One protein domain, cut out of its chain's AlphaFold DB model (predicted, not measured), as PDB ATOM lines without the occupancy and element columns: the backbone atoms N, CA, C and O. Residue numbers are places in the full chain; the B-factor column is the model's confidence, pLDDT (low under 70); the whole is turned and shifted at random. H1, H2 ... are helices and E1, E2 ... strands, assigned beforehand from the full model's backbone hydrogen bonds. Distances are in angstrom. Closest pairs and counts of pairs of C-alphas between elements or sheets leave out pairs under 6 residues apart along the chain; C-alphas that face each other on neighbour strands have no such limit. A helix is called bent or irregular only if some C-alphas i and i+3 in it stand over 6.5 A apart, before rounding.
ATOM      1  N   GLU A 143      -4.460  37.695 -42.997       55.75
ATOM      2  CA  GLU A 143      -4.462  36.716 -44.077       55.75
ATOM      3  C   GLU A 143      -3.070  36.109 -44.340       55.75
ATOM      4  O   GLU A 143      -2.957  34.959 -44.759       55.75
ATOM      5  N   GLU A 144      -2.002  36.857 -44.079       54.69
ATOM      6  CA  GLU A 144      -0.611  36.407 -44.196       54.69
ATOM      7  C   GLU A 144      -0.193  35.573 -42.980       54.69
ATOM      8  O   GLU A 144       0.407  34.512 -43.127       54.69
ATOM      9  N   VAL A 145      -0.615  36.009 -41.797       54.78
ATOM     10  CA  VAL A 145      -0.497  35.309 -40.512       54.78
ATOM     11  C   VAL A 145      -1.154  33.917 -40.590       54.78
ATOM     12  O   VAL A 145      -0.542  32.911 -40.240       54.78
ATOM     13  N   LEU A 146      -2.354  33.827 -41.165       56.78
ATOM     14  CA  LEU A 146      -3.107  32.578 -41.317       56.78
ATOM     15  C   LEU A 146      -2.579  31.633 -42.408       56.78
ATOM     16  O   LEU A 146      -2.827  30.429 -42.341       56.78
ATOM     17  N   ARG A 147      -1.848  32.138 -43.410       58.19
ATOM     18  CA  ARG A 147      -1.255  31.298 -44.471       58.19
ATOM     19  C   ARG A 147      -0.179  30.350 -43.950       58.19
ATOM     20  O   ARG A 147       0.005  29.282 -44.522       58.19
ATOM     21  N   ASP A 148       0.480  30.709 -42.854       53.59
ATOM     22  CA  ASP A 148       1.594  29.937 -42.304       53.59
ATOM     23  C   ASP A 148       1.156  28.945 -41.209       53.59
ATOM     24  O   ASP A 148       2.003  28.339 -40.550       53.59
ATOM     25  N   ILE A 149      -0.154  28.743 -41.015       52.91
ATOM     26  CA  ILE A 149      -0.713  28.048 -39.846       52.91
ATOM     27  C   ILE A 149      -0.298  26.571 -39.701       52.91
ATOM     28  O   ILE A 149      -0.284  26.035 -38.597       52.91
ATOM     29  N   GLU A 150       0.122  25.908 -40.781       48.59
ATOM     30  CA  GLU A 150       0.704  24.553 -40.710       48.59
ATOM     31  C   GLU A 150       2.003  24.521 -39.892       48.59
ATOM     32  O   GLU A 150       2.311  23.536 -39.221       48.59
ATOM     33  N   HIS A 151       2.739  25.633 -39.877       50.81
ATOM     34  CA  HIS A 151       3.953  25.820 -39.085       50.81
ATOM     35  C   HIS A 151       3.652  26.437 -37.708       50.81
ATOM     36  O   HIS A 151       4.551  26.622 -36.884       50.81
ATOM     37  N   TRP A 152       2.383  26.761 -37.434       50.72
ATOM     38  CA  TRP A 152       1.965  27.503 -36.254       50.72
ATOM     39  C   TRP A 152       1.706  26.665 -35.017       50.72
ATOM     40  O   TRP A 152       1.726  27.239 -33.940       50.72
ATOM     41  N   ASP A 153       1.546  25.347 -35.072       51.03
ATOM     42  CA  ASP A 153       1.427  24.561 -33.828       51.03
ATOM     43  C   ASP A 153       2.687  24.737 -32.932       51.03
ATOM     44  O   ASP A 153       2.648  24.559 -31.715       51.03
ATOM     45  N   GLN A 154       3.807  25.175 -33.531       49.53
ATOM     46  CA  GLN A 154       5.058  25.578 -32.876       49.53
ATOM     47  C   GLN A 154       5.139  27.073 -32.511       49.53
ATOM     48  O   GLN A 154       6.076  27.467 -31.826       49.53
ATOM     49  N   ARG A 155       4.224  27.925 -32.989       47.62
ATOM     50  CA  ARG A 155       4.201  29.386 -32.773       47.62
ATOM     51  C   ARG A 155       2.998  29.816 -31.924       47.62
ATOM     52  O   ARG A 155       3.182  30.617 -31.024       47.62
ATOM     53  N   LEU A 156       1.817  29.230 -32.128       48.66
ATOM     54  CA  LEU A 156       0.583  29.416 -31.351       48.66
ATOM     55  C   LEU A 156       0.643  28.870 -29.930       48.66
ATOM     56  O   LEU A 156      -0.023  29.412 -29.063       48.66
ATOM     57  N   ARG A 157       1.493  27.871 -29.645       46.53
ATOM     58  CA  ARG A 157       1.822  27.515 -28.248       46.53
ATOM     59  C   ARG A 157       2.403  28.692 -27.461       46.53
ATOM     60  O   ARG A 157       2.433  28.651 -26.240       46.53
ATOM     61  N   PHE A 158       2.908  29.692 -28.174       47.00
ATOM     62  CA  PHE A 158       3.683  30.792 -27.626       47.00
ATOM     63  C   PHE A 158       3.031  32.142 -27.897       47.00
ATOM     64  O   PHE A 158       3.225  33.058 -27.113       47.00
ATOM     65  N   LEU A 159       2.253  32.257 -28.975       44.94
ATOM     66  CA  LEU A 159       1.502  33.444 -29.341       44.94
ATOM     67  C   LEU A 159       0.195  33.528 -28.561       44.94
ATOM     68  O   LEU A 159      -0.755  32.813 -28.870       44.94
ATOM     69  N   ARG A 160       0.156  34.546 -27.699       52.97
ATOM     70  CA  ARG A 160      -1.027  35.234 -27.185       52.97
ATOM     71  C   ARG A 160      -1.853  34.397 -26.226       52.97
ATOM     72  O   ARG A 160      -1.821  33.174 -26.221       52.97
ATOM     73  N   GLU A 161      -2.514  35.110 -25.326       52.50
ATOM     74  CA  GLU A 161      -3.261  34.524 -24.224       52.50
ATOM     75  C   GLU A 161      -4.234  33.476 -24.776       52.50
ATOM     76  O   GLU A 161      -5.135  33.788 -25.557       52.50
ATOM     77  N   GLY A 162      -3.981  32.210 -24.434       59.69
ATOM     78  CA  GLY A 162      -4.928  31.139 -24.679       59.69
ATOM     79  C   GLY A 162      -6.133  31.413 -23.799       59.69
ATOM     80  O   GLY A 162      -6.046  31.309 -22.578       59.69
ATOM     81  N   LEU A 163      -7.236  31.807 -24.418       69.12
ATOM     82  CA  LEU A 163      -8.480  32.085 -23.724       69.12
ATOM     83  C   LEU A 163      -9.375  30.862 -23.856       69.12
ATOM     84  O   LEU A 163      -9.424  30.209 -24.899       69.12
ATOM     85  N   LEU A 164     -10.086  30.533 -22.786       74.81
ATOM     86  CA  LEU A 164     -11.160  29.557 -22.875       74.81
ATOM     87  C   LEU A 164     -12.375  30.250 -23.477       74.81
ATOM     88  O   LEU A 164     -12.776  31.319 -23.010       74.81
ATOM     89  N   LEU A 165     -12.963  29.642 -24.504       83.00
ATOM     90  CA  LEU A 165     -14.260  30.096 -24.984       83.00
ATOM     91  C   LEU A 165     -15.300  29.865 -23.896       83.00
ATOM     92  O   LEU A 165     -15.459  28.752 -23.394       83.00
ATOM     93  N   VAL A 166     -16.035  30.920 -23.552       85.12
ATOM     94  CA  VAL A 166     -17.132  30.781 -22.600       85.12
ATOM     95  C   VAL A 166     -18.321  30.153 -23.333       85.12
ATOM     96  O   VAL A 166     -18.710  30.653 -24.394       85.12
ATOM     97  N   PRO A 167     -18.909  29.059 -22.815       83.50
ATOM     98  CA  PRO A 167     -20.059  28.425 -23.445       83.50
ATOM     99  C   PRO A 167     -21.199  29.419 -23.660       83.50
ATOM    100  O   PRO A 167     -21.539  30.182 -22.759       83.50
ATOM    101  N   ALA A 168     -21.844  29.384 -24.827       84.44
ATOM    102  CA  ALA A 168     -22.928  30.316 -25.158       84.44
ATOM    103  C   ALA A 168     -24.128  30.249 -24.185       84.44
ATOM    104  O   ALA A 168     -24.917  31.187 -24.103       84.44
ATOM    105  N   ASN A 169     -24.270  29.143 -23.447       83.19
ATOM    106  CA  ASN A 169     -25.294  28.926 -22.427       83.19
ATOM    107  C   ASN A 169     -24.850  29.285 -20.995       83.19
ATOM    108  O   ASN A 169     -25.625  29.074 -20.062       83.19
ATOM    109  N   ASP A 170     -23.628  29.784 -20.797       85.75
ATOM    110  CA  ASP A 170     -23.163  30.261 -19.493       85.75
ATOM    111  C   ASP A 170     -23.990  31.495 -19.063       85.75
ATOM    112  O   ASP A 170     -24.181  32.413 -19.867       85.75
ATOM    113  N   PRO A 171     -24.485  31.566 -17.809       86.75
ATOM    114  CA  PRO A 171     -25.291  32.692 -17.334       86.75
ATOM    115  C   PRO A 171     -24.631  34.064 -17.519       86.75
ATOM    116  O   PRO A 171     -25.332  35.053 -17.731       86.75
ATOM    117  N   ARG A 172     -23.294  34.138 -17.476       87.56
ATOM    118  CA  ARG A 172     -22.539  35.387 -17.668       87.56
ATOM    119  C   ARG A 172     -22.696  35.942 -19.081       87.56
ATOM    120  O   ARG A 172     -22.742  37.152 -19.265       87.56
ATOM    121  N   VAL A 173     -22.857  35.069 -20.073       88.75
ATOM    122  CA  VAL A 173     -22.996  35.436 -21.490       88.75
ATOM    123  C   VAL A 173     -24.341  36.118 -21.774       88.75
ATOM    124  O   VAL A 173     -24.501  36.813 -22.783       88.75
ATOM    125  N   ALA A 174     -25.328  35.971 -20.886       89.50
ATOM    126  CA  ALA A 174     -26.626  36.617 -21.041       89.50
ATOM    127  C   ALA A 174     -26.532  38.153 -21.019       89.50
ATOM    128  O   ALA A 174     -27.285  38.800 -21.745       89.50
ATOM    129  N   SER A 175     -25.604  38.719 -20.236       91.00
ATOM    130  CA  SER A 175     -25.377  40.168 -20.113       91.00
ATOM    131  C   SER A 175     -24.310  40.714 -21.068       91.00
ATOM    132  O   SER A 175     -24.061  41.920 -21.094       91.00
ATOM    133  N   TRP A 176     -23.666  39.845 -21.847       95.50
ATOM    134  CA  TRP A 176     -22.622  40.222 -22.794       95.50
ATOM    135  C   TRP A 176     -23.185  40.837 -24.072       95.50
ATOM    136  O   TRP A 176     -24.330  40.598 -24.461       95.50
ATOM    137  N   THR A 177     -22.357  41.635 -24.743       95.94
ATOM    138  CA  THR A 177     -22.789  42.397 -25.918       95.94
ATOM    139  C   THR A 177     -22.747  41.507 -27.161       95.94
ATOM    140  O   THR A 177     -21.693  40.930 -27.446       95.94
ATOM    141  N   PRO A 178     -23.854  41.366 -27.912       95.50
ATOM    142  CA  PRO A 178     -23.858  40.603 -29.153       95.50
ATOM    143  C   PRO A 178     -23.133  41.362 -30.268       95.50
ATOM    144  O   PRO A 178     -23.292  42.573 -30.422       95.50
ATOM    145  N   VAL A 179     -22.369  40.635 -31.077       95.38
ATOM    146  CA  VAL A 179     -21.728  41.133 -32.295       95.38
ATOM    147  C   VAL A 179     -21.718  40.036 -33.355       95.38
ATOM    148  O   VAL A 179     -21.632  38.845 -33.047       95.38
ATOM    149  N   THR A 180     -21.804  40.437 -34.617       94.44
ATOM    150  CA  THR A 180     -21.598  39.524 -35.740       94.44
ATOM    151  C   THR A 180     -20.109  39.436 -36.044       94.44
ATOM    152  O   THR A 180     -19.452  40.445 -36.310       94.44
ATOM    153  N   GLY A 181     -19.571  38.223 -35.984       92.12
ATOM    154  CA  GLY A 181     -18.246  37.905 -36.491       92.12
ATOM    155  C   GLY A 181     -18.303  37.360 -37.911       92.12
ATOM    156  O   GLY A 181     -19.357  36.985 -38.417       92.12
ATOM    157  N   VAL A 182     -17.140  37.275 -38.541       90.62
ATOM    158  CA  VAL A 182     -16.944  36.688 -39.863       90.62
ATOM    159  C   VAL A 182     -16.010  35.500 -39.715       90.62
ATOM    160  O   VAL A 182     -14.877  35.645 -39.243       90.62
ATOM    161  N   PHE A 183     -16.479  34.326 -40.122       91.12
ATOM    162  CA  PHE A 183     -15.646  33.146 -40.255       91.12
ATOM    163  C   PHE A 183     -14.694  33.327 -41.429       91.12
ATOM    164  O   PHE A 183     -15.111  33.639 -42.542       91.12
ATOM    165  N   GLY A 184     -13.400  33.159 -41.190       83.62
ATOM    166  CA  GLY A 184     -12.403  33.354 -42.231       83.62
ATOM    167  C   GLY A 184     -12.005  32.060 -42.942       83.62
ATOM    168  O   GLY A 184     -11.606  32.123 -44.102       83.62
ATOM    169  N   GLY A 185     -12.172  30.900 -42.301       87.12
ATOM    170  CA  GLY A 185     -11.840  29.606 -42.889       87.12
ATOM    171  C   GLY A 185     -11.175  28.646 -41.909       87.12
ATOM    172  O   GLY A 185     -10.999  28.937 -40.723       87.12
ATOM    173  N   ILE A 186     -10.797  27.484 -42.438       86.38
ATOM    174  CA  ILE A 186      -9.883  26.551 -41.783       86.38
ATOM    175  C   ILE A 186      -8.570  26.617 -42.538       86.38
ATOM    176  O   ILE A 186      -8.540  26.461 -43.758       86.38
ATOM    177  N   ALA A 187      -7.492  26.821 -41.802       78.38
ATOM    178  CA  ALA A 187      -6.152  26.739 -42.334       78.38
ATOM    179  C   ALA A 187      -5.392  25.640 -41.570       78.38
ATOM    180  O   ALA A 187      -5.716  25.321 -40.423       78.38
ATOM    181  N   GLY A 188      -4.380  25.053 -42.202       73.50
ATOM    182  CA  GLY A 188      -3.595  23.978 -41.603       73.50
ATOM    183  C   GLY A 188      -3.977  22.594 -42.121       73.50
ATOM    184  O   GLY A 188      -4.936  22.442 -42.878       73.50
ATOM    185  N   SER A 189      -3.266  21.568 -41.660       70.81
ATOM    186  CA  SER A 189      -3.550  20.170 -41.992       70.81
ATOM    187  C   SER A 189      -3.428  19.252 -40.773       70.81
ATOM    188  O   SER A 189      -2.669  19.497 -39.833       70.81
ATOM    189  N   GLY A 190      -4.236  18.186 -40.765       72.19
ATOM    190  CA  GLY A 190      -4.274  17.199 -39.683       72.19
ATOM    191  C   GLY A 190      -4.550  17.815 -38.302       72.19
ATOM    192  O   GLY A 190      -5.475  18.614 -38.140       72.19
ATOM    193  N   SER A 191      -3.734  17.446 -37.311       65.56
ATOM    194  CA  SER A 191      -3.826  17.912 -35.913       65.56
ATOM    195  C   SER A 191      -3.329  19.351 -35.689       65.56
ATOM    196  O   SER A 191      -3.491  19.908 -34.596       65.56
ATOM    197  N   ALA A 192      -2.764  19.973 -36.729       67.44
ATOM    198  CA  ALA A 192      -2.366  21.381 -36.773       67.44
ATOM    199  C   ALA A 192      -3.362  22.233 -37.586       67.44
ATOM    200  O   ALA A 192      -2.996  23.270 -38.137       67.44
ATOM    201  N   SER A 193      -4.618  21.789 -37.693       77.19
ATOM    202  CA  SER A 193      -5.691  22.573 -38.306       77.19
ATOM    203  C   SER A 193      -6.320  23.539 -37.304       77.19
ATOM    204  O   SER A 193      -6.559  23.207 -36.142       77.19
ATOM    205  N   TYR A 194      -6.604  24.748 -37.777       81.00
ATOM    206  CA  TYR A 194      -7.178  25.835 -37.001       81.00
ATOM    207  C   TYR A 194      -8.298  26.495 -37.797       81.00
ATOM    208  O   TYR A 194      -8.112  26.919 -38.938       81.00
ATOM    209  N   ALA A 195      -9.465  26.590 -37.173       86.69
ATOM    210  CA  ALA A 195     -10.538  27.457 -37.622       86.69
ATOM    211  C   ALA A 195     -10.229  28.882 -37.162       86.69
ATOM    212  O   ALA A 195      -9.786  29.077 -36.031       86.69
ATOM    213  N   HIS A 196     -10.477  29.879 -38.003       85.81
ATOM    214  CA  HIS A 196     -10.287  31.269 -37.613       85.81
ATOM    215  C   HIS A 196     -11.493  32.138 -37.944       85.81
ATOM    216  O   HIS A 196     -12.224  31.914 -38.910       85.81
ATOM    217  N   TYR A 197     -11.694  33.159 -37.123       88.62
ATOM    218  CA  TYR A 197     -12.785  34.116 -37.254       88.62
ATOM    219  C   TYR A 197     -12.361  35.476 -36.714       88.62
ATOM    220  O   TYR A 197     -11.358  35.602 -36.008       88.62
ATOM    221  N   ARG A 198     -13.121  36.511 -37.070       87.44
ATOM    222  CA  ARG A 198     -12.878  37.875 -36.606       87.44
ATOM    223  C   ARG A 198     -14.163  38.624 -36.304       87.44
ATOM    224  O   ARG A 198     -15.177  38.370 -36.941       87.44
ATOM    225  N   TYR A 199     -14.112  39.590 -35.403       89.62
ATOM    226  CA  TYR A 199     -15.176  40.576 -35.192       89.62
ATOM    227  C   TYR A 199     -14.570  41.929 -34.845       89.62
ATOM    228  O   TYR A 199     -13.386  42.013 -34.543       89.62
ATOM    229  N   SER A 200     -15.353  43.001 -34.932       85.44
ATOM    230  CA  SER A 200     -14.870  44.354 -34.639       85.44
ATOM    231  C   SER A 200     -15.714  45.025 -33.564       85.44
ATOM    232  O   SER A 200     -16.938  44.971 -33.616       85.44
ATOM    233  N   VAL A 201     -15.055  45.681 -32.609       82.44
ATOM    234  CA  VAL A 201     -15.681  46.457 -31.530       82.44
ATOM    235  C   VAL A 201     -14.920  47.767 -31.374       82.44
ATOM    236  O   VAL A 201     -13.697  47.758 -31.261       82.44
ATOM    237  N   GLY A 202     -15.626  48.901 -31.387       80.00
ATOM    238  CA  GLY A 202     -15.014  50.214 -31.137       80.00
ATOM    239  C   GLY A 202     -13.850  50.556 -32.078       80.00
ATOM    240  O   GLY A 202     -12.865  51.139 -31.639       80.00
ATOM    241  N   GLY A 203     -13.914  50.133 -33.346       70.88
ATOM    242  CA  GLY A 203     -12.823  50.318 -34.314       70.88
ATOM    243  C   GLY A 203     -11.637  49.359 -34.140       70.88
ATOM    244  O   GLY A 203     -10.664  49.456 -34.876       70.88
ATOM    245  N   THR A 204     -11.702  48.408 -33.210       72.81
ATOM    246  CA  THR A 204     -10.686  47.361 -33.038       72.81
ATOM    247  C   THR A 204     -11.209  46.041 -33.587       72.81
ATOM    248  O   THR A 204     -12.252  45.557 -33.153       72.81
ATOM    249  N   GLY A 205     -10.496  45.459 -34.547       75.38
ATOM    250  CA  GLY A 205     -10.719  44.110 -35.047       75.38
ATOM    251  C   GLY A 205     -10.030  43.085 -34.150       75.38
ATOM    252  O   GLY A 205      -8.825  43.155 -33.936       75.38
ATOM    253  N   TYR A 206     -10.784  42.118 -33.651       78.19
ATOM    254  CA  TYR A 206     -10.285  40.973 -32.908       78.19
ATOM    255  C   TYR A 206     -10.320  39.750 -33.810       78.19
ATOM    256  O   TYR A 206     -11.358  39.435 -34.393       78.19
ATOM    257  N   VAL A 207      -9.186  39.070 -33.931       79.50
ATOM    258  CA  VAL A 207      -9.032  37.873 -34.762       79.50
ATOM    259  C   VAL A 207      -8.624  36.723 -33.865       79.50
ATOM    260  O   VAL A 207      -7.777  36.891 -32.993       79.50
ATOM    261  N   PHE A 208      -9.198  35.553 -34.105       82.06
ATOM    262  CA  PHE A 208      -9.008  34.375 -33.277       82.06
ATOM    263  C   PHE A 208      -8.738  33.144 -34.129       82.06
ATOM    264  O   PHE A 208      -9.333  32.992 -35.196       82.06
ATOM    265  N   ALA A 209      -7.884  32.256 -33.627       81.88
ATOM    266  CA  ALA A 209      -7.730  30.894 -34.115       81.88
ATOM    267  C   ALA A 209      -8.120  29.908 -33.019       81.88
ATOM    268  O   ALA A 209      -7.643  29.990 -31.891       81.88
ATOM    269  N   VAL A 210      -8.954  28.939 -33.360       83.00
ATOM    270  CA  VAL A 210      -9.424  27.886 -32.462       83.00
ATOM    271  C   VAL A 210      -9.151  26.539 -33.109       83.00
ATOM    272  O   VAL A 210      -9.321  26.375 -34.320       83.00
ATOM    273  N   LYS A 211      -8.720  25.555 -32.315       81.62
ATOM    274  CA  LYS A 211      -8.645  24.185 -32.827       81.62
ATOM    275  C   LYS A 211     -10.071  23.675 -33.065       81.62
ATOM    276  O   LYS A 211     -10.862  23.674 -32.120       81.62
ATOM    277  N   PRO A 212     -10.421  23.229 -34.289       78.94
ATOM    278  CA  PRO A 212     -11.750  22.695 -34.573       78.94
ATOM    279  C   PRO A 212     -12.084  21.515 -33.663       78.94
ATOM    280  O   PRO A 212     -13.226  21.368 -33.230       78.94
ATOM    281  N   THR A 213     -11.065  20.723 -33.332       73.81
ATOM    282  CA  THR A 213     -11.155  19.595 -32.417       73.81
ATOM    283  C   THR A 213     -10.363  19.926 -31.144       73.81
ATOM    284  O   THR A 213      -9.167  20.213 -31.234       73.81
ATOM    285  N   PRO A 214     -10.989  19.938 -29.954       64.31
ATOM    286  CA  PRO A 214     -10.284  20.265 -28.718       64.31
ATOM    287  C   PRO A 214      -9.215  19.194 -28.412       64.31
ATOM    288  O   PRO A 214      -9.499  18.014 -28.607       64.31
ATOM    289  N   PRO A 215      -8.016  19.544 -27.891       58.16
ATOM    290  CA  PRO A 215      -6.910  18.591 -27.655       58.16
ATOM    291  C   PRO A 215      -7.314  17.350 -26.851       58.16
ATOM    292  O   PRO A 215      -6.806  16.248 -27.039       58.16
ATOM    293  N   ILE A 216      -8.298  17.540 -25.980       54.59
ATOM    294  CA  ILE A 216      -8.898  16.525 -25.131       54.59
ATOM    295  C   ILE A 216      -9.512  15.347 -25.910       54.59
ATOM    296  O   ILE A 216      -9.629  14.246 -25.378       54.59
ATOM    297  N   SER A 217      -9.859  15.538 -27.188       57.16
ATOM    298  CA  SER A 217     -10.379  14.480 -28.061       57.16
ATOM    299  C   SER A 217      -9.332  13.443 -28.465       57.16
ATOM    300  O   SER A 217      -9.700  12.348 -28.888       57.16
ATOM    301  N   GLU A 218      -8.046  13.797 -28.381       54.47
ATOM    302  CA  GLU A 218      -6.919  12.916 -28.711       54.47
ATOM    303  C   GLU A 218      -6.423  12.124 -27.486       54.47
ATOM    304  O   GLU A 218      -5.643  11.183 -27.632       54.47
ATOM    305  N   MET A 219      -6.889  12.465 -26.278       54.66
ATOM    306  CA  MET A 219      -6.519  11.766 -25.048       54.66
ATOM    307  C   MET A 219      -7.184  10.389 -24.974       54.66
ATOM    308  O   MET A 219      -8.350  10.214 -25.349       54.66
ATOM    309  N   THR A 220      -6.470   9.387 -24.448       54.09
ATOM    310  CA  THR A 220      -7.084   8.070 -24.267       54.09
ATOM    311  C   THR A 220      -8.176   8.134 -23.183       54.09
ATOM    312  O   THR A 220      -8.088   8.934 -22.247       54.09
ATOM    313  N   PRO A 221      -9.220   7.282 -23.255       46.44
ATOM    314  CA  PRO A 221     -10.301   7.213 -22.261       46.44
ATOM    315  C   PRO A 221      -9.856   7.071 -20.794       46.44
ATOM    316  O   PRO A 221     -10.650   7.339 -19.889       46.44
ATOM    317  N   SER A 222      -8.635   6.581 -20.581       47.84
ATOM    318  CA  SER A 222      -7.948   6.407 -19.299       47.84
ATOM    319  C   SER A 222      -7.318   7.701 -18.776       47.84
ATOM    320  O   SER A 222      -7.358   7.926 -17.572       47.84
ATOM    321  N   ASP A 223      -6.809   8.562 -19.661       46.06
ATOM    322  CA  ASP A 223      -6.087   9.792 -19.297       46.06
ATOM    323  C   ASP A 223      -7.040  10.964 -19.035       46.06
ATOM    324  O   ASP A 223      -6.776  11.833 -18.213       46.06
ATOM    325  N   HIS A 224      -8.175  10.976 -19.737       42.25
ATOM    326  CA  HIS A 224      -9.120  12.090 -19.742       42.25
ATOM    327  C   HIS A 224      -9.928  12.231 -18.444       42.25
ATOM    328  O   HIS A 224     -10.321  13.331 -18.067       42.25
ATOM    329  N   SER A 225     -10.261  11.113 -17.794       50.12
ATOM    330  CA  SER A 225     -11.105  11.073 -16.594       50.12
ATOM    331  C   SER A 225     -11.125   9.644 -16.038       50.12
ATOM    332  O   SER A 225     -12.053   8.883 -16.353       50.12
ATOM    333  N   PRO A 226     -10.128   9.263 -15.217       48.97
ATOM    334  CA  PRO A 226      -9.969   7.903 -14.693       48.97
ATOM    335  C   PRO A 226     -11.212   7.356 -13.964       48.97
ATOM    336  O   PRO A 226     -11.395   6.143 -13.892       48.97
ATOM    337  N   GLY A 227     -12.093   8.239 -13.470       53.31
ATOM    338  CA  GLY A 227     -13.346   7.899 -12.780       53.31
ATOM    339  C   GLY A 227     -14.640   8.025 -13.599       53.31
ATOM    340  O   GLY A 227     -15.714   7.795 -13.051       53.31
ATOM    341  N   SER A 228     -14.581   8.394 -14.884       61.56
ATOM    342  CA  SER A 228     -15.782   8.617 -15.714       61.56
ATOM    343  C   SER A 228     -16.310   7.344 -16.385       61.56
ATOM    344  O   SER A 228     -15.571   6.425 -16.760       61.56
ATOM    345  N   SER A 229     -17.624   7.290 -16.589       69.06
ATOM    346  CA  SER A 229     -18.295   6.162 -17.227       69.06
ATOM    347  C   SER A 229     -18.004   6.091 -18.735       69.06
ATOM    348  O   SER A 229     -17.773   7.083 -19.429       69.06
ATOM    349  N   ARG A 230     -18.109   4.888 -19.320       70.75
ATOM    350  CA  ARG A 230     -18.007   4.695 -20.784       70.75
ATOM    351  C   ARG A 230     -19.024   5.539 -21.570       70.75
ATOM    352  O   ARG A 230     -18.744   5.903 -22.711       70.75
ATOM    353  N   LYS A 231     -20.191   5.828 -20.983       76.00
ATOM    354  CA  LYS A 231     -21.255   6.632 -21.599       76.00
ATOM    355  C   LYS A 231     -20.835   8.096 -21.735       76.00
ATOM    356  O   LYS A 231     -20.960   8.644 -22.827       76.00
ATOM    357  N   GLU A 232     -20.281   8.682 -20.678       65.94
ATOM    358  CA  GLU A 232     -19.780  10.067 -20.680       65.94
ATOM    359  C   GLU A 232     -18.658  10.240 -21.702       65.94
ATOM    360  O   GLU A 232     -18.722  11.122 -22.554       65.94
ATOM    361  N   ARG A 233     -17.698   9.309 -21.741       67.62
ATOM    362  CA  ARG A 233     -16.586   9.360 -22.706       67.62
ATOM    363  C   ARG A 233     -17.042   9.333 -24.170       67.62
ATOM    364  O   ARG A 233     -16.497  10.052 -25.003       67.62
ATOM    365  N   ARG A 234     -18.072   8.542 -24.506       73.50
ATOM    366  CA  ARG A 234     -18.660   8.546 -25.863       73.50
ATOM    367  C   ARG A 234     -19.378   9.858 -26.176       73.50
ATOM    368  O   ARG A 234     -19.323  10.297 -27.321       73.50
ATOM    369  N   ALA A 235     -20.037  10.464 -25.189       74.12
ATOM    370  CA  ALA A 235     -20.704  11.750 -25.360       74.12
ATOM    371  C   ALA A 235     -19.695  12.875 -25.652       74.12
ATOM    372  O   ALA A 235     -19.937  13.664 -26.562       74.12
ATOM    373  N   HIS A 236     -18.541  12.880 -24.977       69.94
ATOM    374  CA  HIS A 236     -17.455  13.832 -25.243       69.94
ATOM    375  C   HIS A 236     -16.888  13.701 -26.660       69.94
ATOM    376  O   HIS A 236     -16.845  14.684 -27.395       69.94
ATOM    377  N   LEU A 237     -16.536  12.487 -27.102       73.88
ATOM    378  CA  LEU A 237     -16.049  12.274 -28.475       73.88
ATOM    379  C   LEU A 237     -17.092  12.674 -29.530       73.88
ATOM    380  O   LEU A 237     -16.744  13.201 -30.584       73.88
ATOM    381  N   ALA A 238     -18.378  12.439 -29.256       78.69
ATOM    382  CA  ALA A 238     -19.456  12.886 -30.131       78.69
ATOM    383  C   ALA A 238     -19.593  14.420 -30.153       78.69
ATOM    384  O   ALA A 238     -19.897  14.980 -31.203       78.69
ATOM    385  N   ALA A 239     -19.367  15.106 -29.030       76.62
ATOM    386  CA  ALA A 239     -19.343  16.568 -28.973       76.62
ATOM    387  C   ALA A 239     -18.169  17.145 -29.779       76.62
ATOM    388  O   ALA A 239     -18.405  17.963 -30.662       76.62
ATOM    389  N   ALA A 240     -16.951  16.632 -29.580       76.00
ATOM    390  CA  ALA A 240     -15.764  17.054 -30.326       76.00
ATOM    391  C   ALA A 240     -15.927  16.872 -31.847       76.00
ATOM    392  O   ALA A 240     -15.640  17.784 -32.615       76.00
ATOM    393  N   ARG A 241     -16.474  15.730 -32.290       80.06
ATOM    394  CA  ARG A 241     -16.762  15.485 -33.717       80.06
ATOM    395  C   ARG A 241     -17.807  16.440 -34.285       80.06
ATOM    396  O   ARG A 241     -17.665  16.882 -35.418       80.06
ATOM    397  N   ARG A 242     -18.856  16.752 -33.516       82.75
ATOM    398  CA  ARG A 242     -19.878  17.722 -33.937       82.75
ATOM    399  C   ARG A 242     -19.304  19.129 -34.046       82.75
ATOM    400  O   ARG A 242     -19.623  19.814 -35.007       82.75
ATOM    401  N   GLN A 243     -18.445  19.533 -33.111       84.06
ATOM    402  CA  GLN A 243     -17.735  20.810 -33.172       84.06
ATOM    403  C   GLN A 243     -16.836  20.886 -34.412       84.06
ATOM    404  O   GLN A 243     -16.933  21.838 -35.182       84.06
ATOM    405  N   GLU A 244     -16.020  19.858 -34.655       85.69
ATOM    406  CA  GLU A 244     -15.169  19.789 -35.844       85.69
ATOM    407  C   GLU A 244     -15.999  19.862 -37.134       85.69
ATOM    408  O   GLU A 244     -15.682  20.636 -38.038       85.69
ATOM    409  N   GLN A 245     -17.091  19.094 -37.213       87.44
ATOM    410  CA  GLN A 245     -17.997  19.115 -38.360       87.44
ATOM    411  C   GLN A 245     -18.637  20.494 -38.555       87.44
ATOM    412  O   GLN A 245     -18.742  20.947 -39.690       87.44
ATOM    413  N   ALA A 246     -19.017  21.173 -37.470       88.75
ATOM    414  CA  ALA A 246     -19.615  22.503 -37.517       88.75
ATOM    415  C   ALA A 246     -18.646  23.545 -38.074       88.75
ATOM    416  O   ALA A 246     -19.008  24.302 -38.971       88.75
ATOM    417  N   PHE A 247     -17.385  23.530 -37.633       89.62
ATOM    418  CA  PHE A 247     -16.358  24.380 -38.233       89.62
ATOM    419  C   PHE A 247     -16.111  24.040 -39.704       89.62
ATOM    420  O   PHE A 247     -15.953  24.947 -40.516       89.62
ATOM    421  N   ARG A 248     -16.108  22.753 -40.075       89.44
ATOM    422  CA  ARG A 248     -15.905  22.320 -41.469       89.44
ATOM    423  C   ARG A 248     -17.082  22.630 -42.391       89.44
ATOM    424  O   ARG A 248     -16.876  22.710 -43.597       89.44
ATOM    425  N   SER A 249     -18.293  22.780 -41.856       90.88
ATOM    426  CA  SER A 249     -19.464  23.182 -42.644       90.88
ATOM    427  C   SER A 249     -19.527  24.682 -42.921       90.88
ATOM    428  O   SER A 249     -20.288  25.095 -43.793       90.88
ATOM    429  N   LEU A 250     -18.757  25.494 -42.191       90.88
ATOM    430  CA  LEU A 250     -18.718  26.934 -42.407       90.88
ATOM    431  C   LEU A 250     -17.971  27.283 -43.696       90.88
ATOM    432  O   LEU A 250     -16.905  26.741 -43.992       90.88
ATOM    433  N   VAL A 251     -18.504  28.258 -44.427       89.69
ATOM    434  CA  VAL A 251     -17.860  28.828 -45.613       89.69
ATOM    435  C   VAL A 251     -17.119  30.106 -45.227       89.69
ATOM    436  O   VAL A 251     -17.587  30.880 -44.394       89.69
ATOM    437  N   SER A 252     -15.952  30.356 -45.824       88.06
ATOM    438  CA  SER A 252     -15.237  31.624 -45.626       88.06
ATOM    439  C   SER A 252     -16.137  32.817 -45.980       88.06
ATOM    440  O   SER A 252     -16.825  32.804 -46.999       88.06
ATOM    441  N   GLY A 253     -16.156  33.834 -45.120       84.38
ATOM    442  CA  GLY A 253     -17.052  34.985 -45.210       84.38
ATOM    443  C   GLY A 253     -18.406  34.792 -44.522       84.38
ATOM    444  O   GLY A 253     -19.141  35.765 -44.379       84.38
ATOM    445  N   GLN A 254     -18.738  33.580 -44.066       91.81
ATOM    446  CA  GLN A 254     -19.989  33.318 -43.363       91.81
ATOM    447  C   GLN A 254     -20.028  34.027 -42.006       91.81
ATOM    448  O   GLN A 254     -19.048  34.047 -41.259       91.81
ATOM    449  N   GLU A 255     -21.186  34.588 -41.675       93.69
ATOM    450  CA  GLU A 255     -21.414  35.224 -40.384       93.69
ATOM    451  C   GLU A 255     -21.485  34.191 -39.253       93.69
ATOM    452  O   GLU A 255     -22.126  33.143 -39.372       93.69
ATOM    453  N   VAL A 256     -20.848  34.514 -38.131       92.56
ATOM    454  CA  VAL A 256     -20.910  33.742 -36.885       92.56
ATOM    455  C   VAL A 256     -21.380  34.637 -35.749       92.56
ATOM    456  O   VAL A 256     -21.106  35.840 -35.727       92.56
ATOM    457  N   ARG A 257     -22.108  34.061 -34.793       93.75
ATOM    458  CA  ARG A 257     -22.656  34.819 -33.666       93.75
ATOM    459  C   ARG A 257     -21.668  34.823 -32.519       93.75
ATOM    460  O   ARG A 257     -21.187  33.774 -32.096       93.75
ATOM    461  N   ILE A 258     -21.388  36.015 -32.015       94.00
ATOM    462  CA  ILE A 258     -20.440  36.225 -30.932       94.00
ATOM    463  C   ILE A 258     -21.121  37.071 -29.870       94.00
ATOM    464  O   ILE A 258     -21.870  38.001 -30.171       94.00
ATOM    465  N   ARG A 259     -20.862  36.754 -28.607       95.00
ATOM    466  CA  ARG A 259     -21.138  37.675 -27.503       95.00
ATOM    467  C   ARG A 259     -19.849  37.898 -26.749       95.00
ATOM    468  O   ARG A 259     -19.233  36.917 -26.338       95.00
ATOM    469  N   PHE A 260     -19.457  39.153 -26.583       93.81
ATOM    470  CA  PHE A 260     -18.205  39.528 -25.930       93.81
ATOM    471  C   PHE A 260     -18.466  40.253 -24.610       93.81
ATOM    472  O   PHE A 260     -19.466  40.966 -24.460       93.81
ATOM    473  N   ASN A 261     -17.547  40.095 -23.660       91.75
ATOM    474  CA  ASN A 261     -17.540  40.878 -22.436       91.75
ATOM    475  C   ASN A 261     -17.175  42.339 -22.775       91.75
ATOM    476  O   ASN A 261     -16.067  42.587 -23.252       91.75
ATOM    477  N   PRO A 262     -18.048  43.334 -22.528       87.06
ATOM    478  CA  PRO A 262     -17.762  44.729 -22.872       87.06
ATOM    479  C   PRO A 262     -16.558  45.324 -22.125       87.06
ATOM    480  O   PRO A 262     -15.982  46.298 -22.599       87.06
ATOM    481  N   GLN A 263     -16.172  44.751 -20.982       84.06
ATOM    482  CA  GLN A 263     -14.995  45.171 -20.214       84.06
ATOM    483  C   GLN A 263     -13.703  44.576 -20.785       84.06
ATOM    484  O   GLN A 263     -12.664  45.230 -20.779       84.06
ATOM    485  N   THR A 264     -13.794  43.363 -21.333       83.06
ATOM    486  CA  THR A 264     -12.665  42.617 -21.891       83.06
ATOM    487  C   THR A 264     -13.104  41.967 -23.199       83.06
ATOM    488  O   THR A 264     -13.433  40.784 -23.201       83.06
ATOM    489  N   PRO A 265     -13.120  42.687 -24.339       85.06
ATOM    490  CA  PRO A 265     -13.714  42.154 -25.563       85.06
ATOM    491  C   PRO A 265     -13.042  40.899 -26.113       85.06
ATOM    492  O   PRO A 265     -13.641  40.243 -26.952       85.06
ATOM    493  N   ALA A 266     -11.832  40.560 -25.660       78.19
ATOM    494  CA  ALA A 266     -11.172  39.294 -25.958       78.19
ATOM    495  C   ALA A 266     -11.850  38.084 -25.286       78.19
ATOM    496  O   ALA A 266     -11.832  36.984 -25.834       78.19
ATOM    497  N   GLU A 267     -12.482  38.281 -24.127       86.94
ATOM    498  CA  GLU A 267     -13.309  37.278 -23.464       86.94
ATOM    499  C   GLU A 267     -14.676  37.226 -24.158       86.94
ATOM    500  O   GLU A 267     -15.430  38.205 -24.183       86.94
ATOM    501  N   HIS A 268     -14.989  36.086 -24.772       92.00
ATOM    502  CA  HIS A 268     -16.189  35.958 -25.584       92.00
ATOM    503  C   HIS A 268     -16.695  34.516 -25.676       92.00
ATOM    504  O   HIS A 268     -16.011  33.543 -25.348       92.00
ATOM    505  N   SER A 269     -17.938  34.409 -26.136       92.88
ATOM    506  CA  SER A 269     -18.575  33.169 -26.562       92.88
ATOM    507  C   SER A 269     -18.694  33.156 -28.083       92.88
ATOM    508  O   SER A 269     -18.890  34.202 -28.708       92.88
ATOM    509  N   LEU A 270     -18.596  31.964 -28.661       92.06
ATOM    510  CA  LEU A 270     -18.802  31.714 -30.082       92.06
ATOM    511  C   LEU A 270     -19.955  30.723 -30.238       92.06
ATOM    512  O   LEU A 270     -19.886  29.596 -29.749       92.06
ATOM    513  N   GLU A 271     -21.008  31.138 -30.933       90.44
ATOM    514  CA  GLU A 271     -22.129  30.279 -31.301       90.44
ATOM    515  C   GLU A 271     -22.011  29.929 -32.788       90.44
ATOM    516  O   GLU A 271     -22.116  30.787 -33.672       90.44
ATOM    517  N   LEU A 272     -21.758  28.648 -33.052       87.69
ATOM    518  CA  LEU A 272     -21.706  28.103 -34.404       87.69
ATOM    519  C   LEU A 272     -23.131  27.914 -34.942       87.69
ATOM    520  O   LEU A 272     -24.030  27.574 -34.174       87.69
ATOM    521  N   PRO A 273     -23.368  28.091 -36.250       85.62
ATOM    522  CA  PRO A 273     -24.671  27.808 -36.832       85.62
ATOM    523  C   PRO A 273     -25.021  26.315 -36.712       85.62
ATOM    524  O   PRO A 273     -24.127  25.468 -36.598       85.62
ATOM    525  N   PRO A 274     -26.319  25.969 -36.732       85.69
ATOM    526  CA  PRO A 274     -26.743  24.578 -36.724       85.69
ATOM    527  C   PRO A 274     -26.272  23.856 -37.995       85.69
ATOM    528  O   PRO A 274     -26.207  24.448 -39.071       85.69
ATOM    529  N   LEU A 275     -25.948  22.566 -37.861       83.94
ATOM    530  CA  LEU A 275     -25.484  21.731 -38.977       83.94
ATOM    531  C   LEU A 275     -26.592  21.469 -40.005       83.94
ATOM    532  O   LEU A 275     -26.304  21.302 -41.190       83.94
ATOM    533  N   GLN A 276     -27.845  21.421 -39.549       83.12
ATOM    534  CA  GLN A 276     -29.036  21.293 -40.382       83.12
ATOM    535  C   GLN A 276     -30.093  22.315 -39.960       83.12
ATOM    536  O   GLN A 276     -30.151  22.748 -38.807       83.12
ATOM    537  N   GLU A 277     -30.952  22.702 -40.897       80.56
ATOM    538  CA  GLU A 277     -32.047  23.626 -40.619       80.56
ATOM    539  C   GLU A 277     -33.004  23.037 -39.565       80.56
ATOM    540  O   GLU A 277     -33.424  21.886 -39.654       80.56
ATOM    541  N   GLY A 278     -33.317  23.821 -38.528       80.25
ATOM    542  CA  GLY A 278     -34.166  23.393 -37.410       80.25
ATOM    543  C   GLY A 278     -33.446  22.634 -36.286       80.25
ATOM    544  O   GLY A 278     -34.052  22.390 -35.241       80.25
ATOM    545  N   GLU A 279     -32.162  22.300 -36.439       83.62
ATOM    546  CA  GLU A 279     -31.367  21.739 -35.345       83.62
ATOM    547  C   GLU A 279     -30.903  22.811 -34.355       83.62
ATOM    548  O   GLU A 279     -30.841  24.009 -34.645       83.62
ATOM    549  N   ARG A 280     -30.547  22.369 -33.144       82.38
ATOM    550  CA  ARG A 280     -29.887  23.250 -32.179       82.38
ATOM    551  C   ARG A 280     -28.439  23.504 -32.613       82.38
ATOM    552  O   ARG A 280     -27.766  22.546 -32.999       82.38
ATOM    553  N   PRO A 281     -27.940  24.745 -32.472       83.31
ATOM    554  CA  PRO A 281     -26.526  25.062 -32.605       83.31
ATOM    555  C   PRO A 281     -25.635  24.079 -31.831       83.31
ATOM    556  O   PRO A 281     -25.941  23.762 -30.672       83.31
ATOM    557  N   PRO A 282     -24.541  23.584 -32.432       82.19
ATOM    558  CA  PRO A 282     -23.578  22.778 -31.711       82.19
ATOM    559  C   PRO A 282     -22.914  23.628 -30.628       82.19
ATOM    560  O   PRO A 282     -22.482  24.757 -30.857       82.19
ATOM    561  N   THR A 283     -22.839  23.070 -29.426       78.38
ATOM    562  CA  THR A 283     -22.140  23.703 -28.309       78.38
ATOM    563  C   THR A 283     -20.637  23.549 -28.511       78.38
ATOM    564  O   THR A 283     -20.156  22.428 -28.676       78.38
ATOM    565  N   VAL A 284     -19.912  24.667 -28.484       77.69
ATOM    566  CA  VAL A 284     -18.449  24.657 -28.409       77.69
ATOM    567  C   VAL A 284     -18.043  24.196 -27.011       77.69
ATOM    568  O   VAL A 284     -18.590  24.671 -26.014       77.69
ATOM    569  N   ASP A 285     -17.127  23.232 -26.941       71.88
ATOM    570  CA  ASP A 285     -16.673  22.649 -25.681       71.88
ATOM    571  C   ASP A 285     -16.027  23.728 -24.782       71.88
ATOM    572  O   ASP A 285     -15.233  24.523 -25.295       71.88
ATOM    573  N   PRO A 286     -16.327  23.771 -23.466       66.06
ATOM    574  CA  PRO A 286     -15.785  24.775 -22.539       66.06
ATOM    575  C   PRO A 286     -14.257  24.736 -22.400       66.06
ATOM    576  O   PRO A 286     -13.655  25.715 -21.971       66.06
ATOM    577  N   PHE A 287     -13.620  23.616 -22.750       65.06
ATOM    578  CA  PHE A 287     -12.167  23.462 -22.771       65.06
ATOM    579  C   PHE A 287     -11.563  23.782 -24.145       65.06
ATOM    580  O   PHE A 287     -10.369  23.568 -24.366       65.06
ATOM    581  N   SER A 288     -12.364  24.293 -25.086       73.25
ATOM    582  CA  SER A 288     -11.854  24.797 -26.358       73.25
ATOM    583  C   SER A 288     -11.017  26.045 -26.107       73.25
ATOM    584  O   SER A 288     -11.533  27.116 -25.785       73.25
ATOM    585  N   VAL A 289      -9.706  25.888 -26.278       70.31
ATOM    586  CA  VAL A 289      -8.752  26.992 -26.231       70.31
ATOM    587  C   VAL A 289      -8.802  27.741 -27.555       70.31
ATOM    588  O   VAL A 289      -8.620  27.152 -28.628       70.31
ATOM    589  N   VAL A 290      -9.015  29.048 -27.466       76.00
ATOM    590  CA  VAL A 290      -8.876  29.980 -28.573       76.00
ATOM    591  C   VAL A 290      -7.639  30.847 -28.361       76.00
ATOM    592  O   VAL A 290      -7.373  31.343 -27.270       76.00
ATOM    593  N   PHE A 291      -6.880  31.037 -29.429       72.56
ATOM    594  CA  PHE A 291      -5.728  31.918 -29.478       72.56
ATOM    595  C   PHE A 291      -6.170  33.217 -30.137       72.56
ATOM    596  O   PHE A 291      -6.519  33.231 -31.321       72.56
ATOM    597  N   GLN A 292      -6.182  34.318 -29.386       73.50
ATOM    598  CA  GLN A 292      -6.353  35.632 -29.997       73.50
ATOM    599  C   GLN A 292      -5.135  35.899 -30.872       73.50
ATOM    600  O   GLN A 292      -4.034  35.944 -30.353       73.50
ATOM    601  N   LEU A 293      -5.307  36.074 -32.180       66.06
ATOM    602  CA  LEU A 293      -4.201  36.229 -33.118       66.06
ATOM    603  C   LEU A 293      -3.689  37.641 -33.224       66.06
ATOM    604  O   LEU A 293      -2.484  37.736 -33.323       66.06
ATOM    605  N   GLU A 294      -4.562  38.658 -33.219       60.41
ATOM    606  CA  GLU A 294      -4.272  40.100 -33.108       60.41
ATOM    607  C   GLU A 294      -5.513  40.892 -32.688       60.41
ATOM    608  O   GLU A 294      -6.581  40.675 -33.262       60.41
ATOM    609  N   PRO A 295      -5.412  41.833 -31.725       53.81
ATOM    610  CA  PRO A 295      -6.251  43.019 -31.739       53.81
ATOM    611  C   PRO A 295      -5.645  44.026 -32.730       53.81
ATOM    612  O   PRO A 295      -4.658  44.695 -32.431       53.81
ATOM    613  N   VAL A 296      -6.223  44.126 -33.923       47.78
ATOM    614  CA  VAL A 296      -5.856  45.134 -34.922       47.78
ATOM    615  C   VAL A 296      -6.710  46.370 -34.670       47.78
ATOM    616  O   VAL A 296      -7.920  46.335 -34.878       47.78
ATOM    617  N   VAL A 297      -6.117  47.487 -34.249       46.50
ATOM    618  CA  VAL A 297      -6.837  48.771 -34.271       46.50
ATOM    619  C   VAL A 297      -7.016  49.159 -35.737       46.50
ATOM    620  O   VAL A 297      -6.056  49.549 -36.405       46.50
ATOM    621  N   LEU A 298      -8.235  49.018 -36.257       41.25
ATOM    622  CA  LEU A 298      -8.571  49.452 -37.604       41.25
ATOM    623  C   LEU A 298      -8.574  50.978 -37.568       41.25
ATOM    624  O   LEU A 298      -9.497  51.597 -37.041       41.25
TER     625      LEU A 298
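This is residues 143 to 298 of the 302 residues of an uncharacterized protein of Hyalangium minutum (UniProt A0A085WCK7). Picture one seven-stranded antiparallel sheet, curled like part of a barrel and left open, folded back so that E1, E7, E4 and E3 face E5 and E6 across the bent hinge strand E2. The long helix H5 meets the sheet with residues 244 to 249 and reaches away from it, with the short H4 beside it; H1 and H2 lie by one end of E2, and H3 lies by the other. The 156 printed residues hold five named helices and seven strands, along the chain H1 H2 E1 H3 E2 E3 E4 H4 H5 E5 E6 E7, in sheet order E1 E7 E4 E3 E2 E5 E6. The class is mixed; the whole is compact, with a radius of gyration of the C-alphas of 15.5 A and spans of 48, 37 and 30 A.

Begin at H1, residues 143 to 147, which is on the sheet at a height of 8.3 A. H2, residues 149 to 154, only grazes the sheet, and meets H1 only through their link. Next find E1, residues 162 to 164, paired with E7, residues 289 to 297, by N 163 and O 290 at 2.9 A. H3, residues 171 to 175, only grazes the sheet. E2, residues 177 to 187, bends by 54 degrees at residue 180; with E3, residues 194 to 201, and E4, residues 204 to 210, it forms a meander, each strand the antiparallel neighbour of the one before. Look at N 182 and O 198, 2.8 A, for E2 and E3, at N 206 and O 199, 2.8 A, for E3 and E4, and at N 205 and O 296, 2.7 A, for E4 and E7. H4, residues 215 to 218, only just touches H5, residues 230 to 249, with 3 pairs of C-alphas within 8 A; the closest are those of Ser 217 and Leu 237, 6.1 A. H5 only grazes the sheet. E5, residues 255 to 260, pairs with E2 at N 179 and O 258, 2.8 A, and forms a hairpin with E6, residues 268 to 271, at N 269 and O 259, 2.8 A. Every O i to N i+4 pair is within hydrogen-bond range in H1 and H5; H2 has 0 of 2, with 1 of 3 O i to N i+3 pairs, H3 has 0 of 1, with 2 of 2, and H4 is too short.

Find C-alpha 143 at (-4.462, 36.716, -44.077), where H1 begins. E2 runs 28.1 A from C-alpha 177 at (-22.789, 42.397, -25.918), E3 23.0 A, and H5 28.7 A. E7 runs 23.3 A to C-alpha 297 at (-6.837, 48.771, -34.271).

The C-alphas of Ser 229 and Leu 298, the farthest apart, are 48.8 A apart. The printed part has no cut; its long links are H4 to H5 and E6 to E7. Mean pLDDT of the printed part is 74.6, and residues 143 to 163 and 214 to 229 are among those under 70.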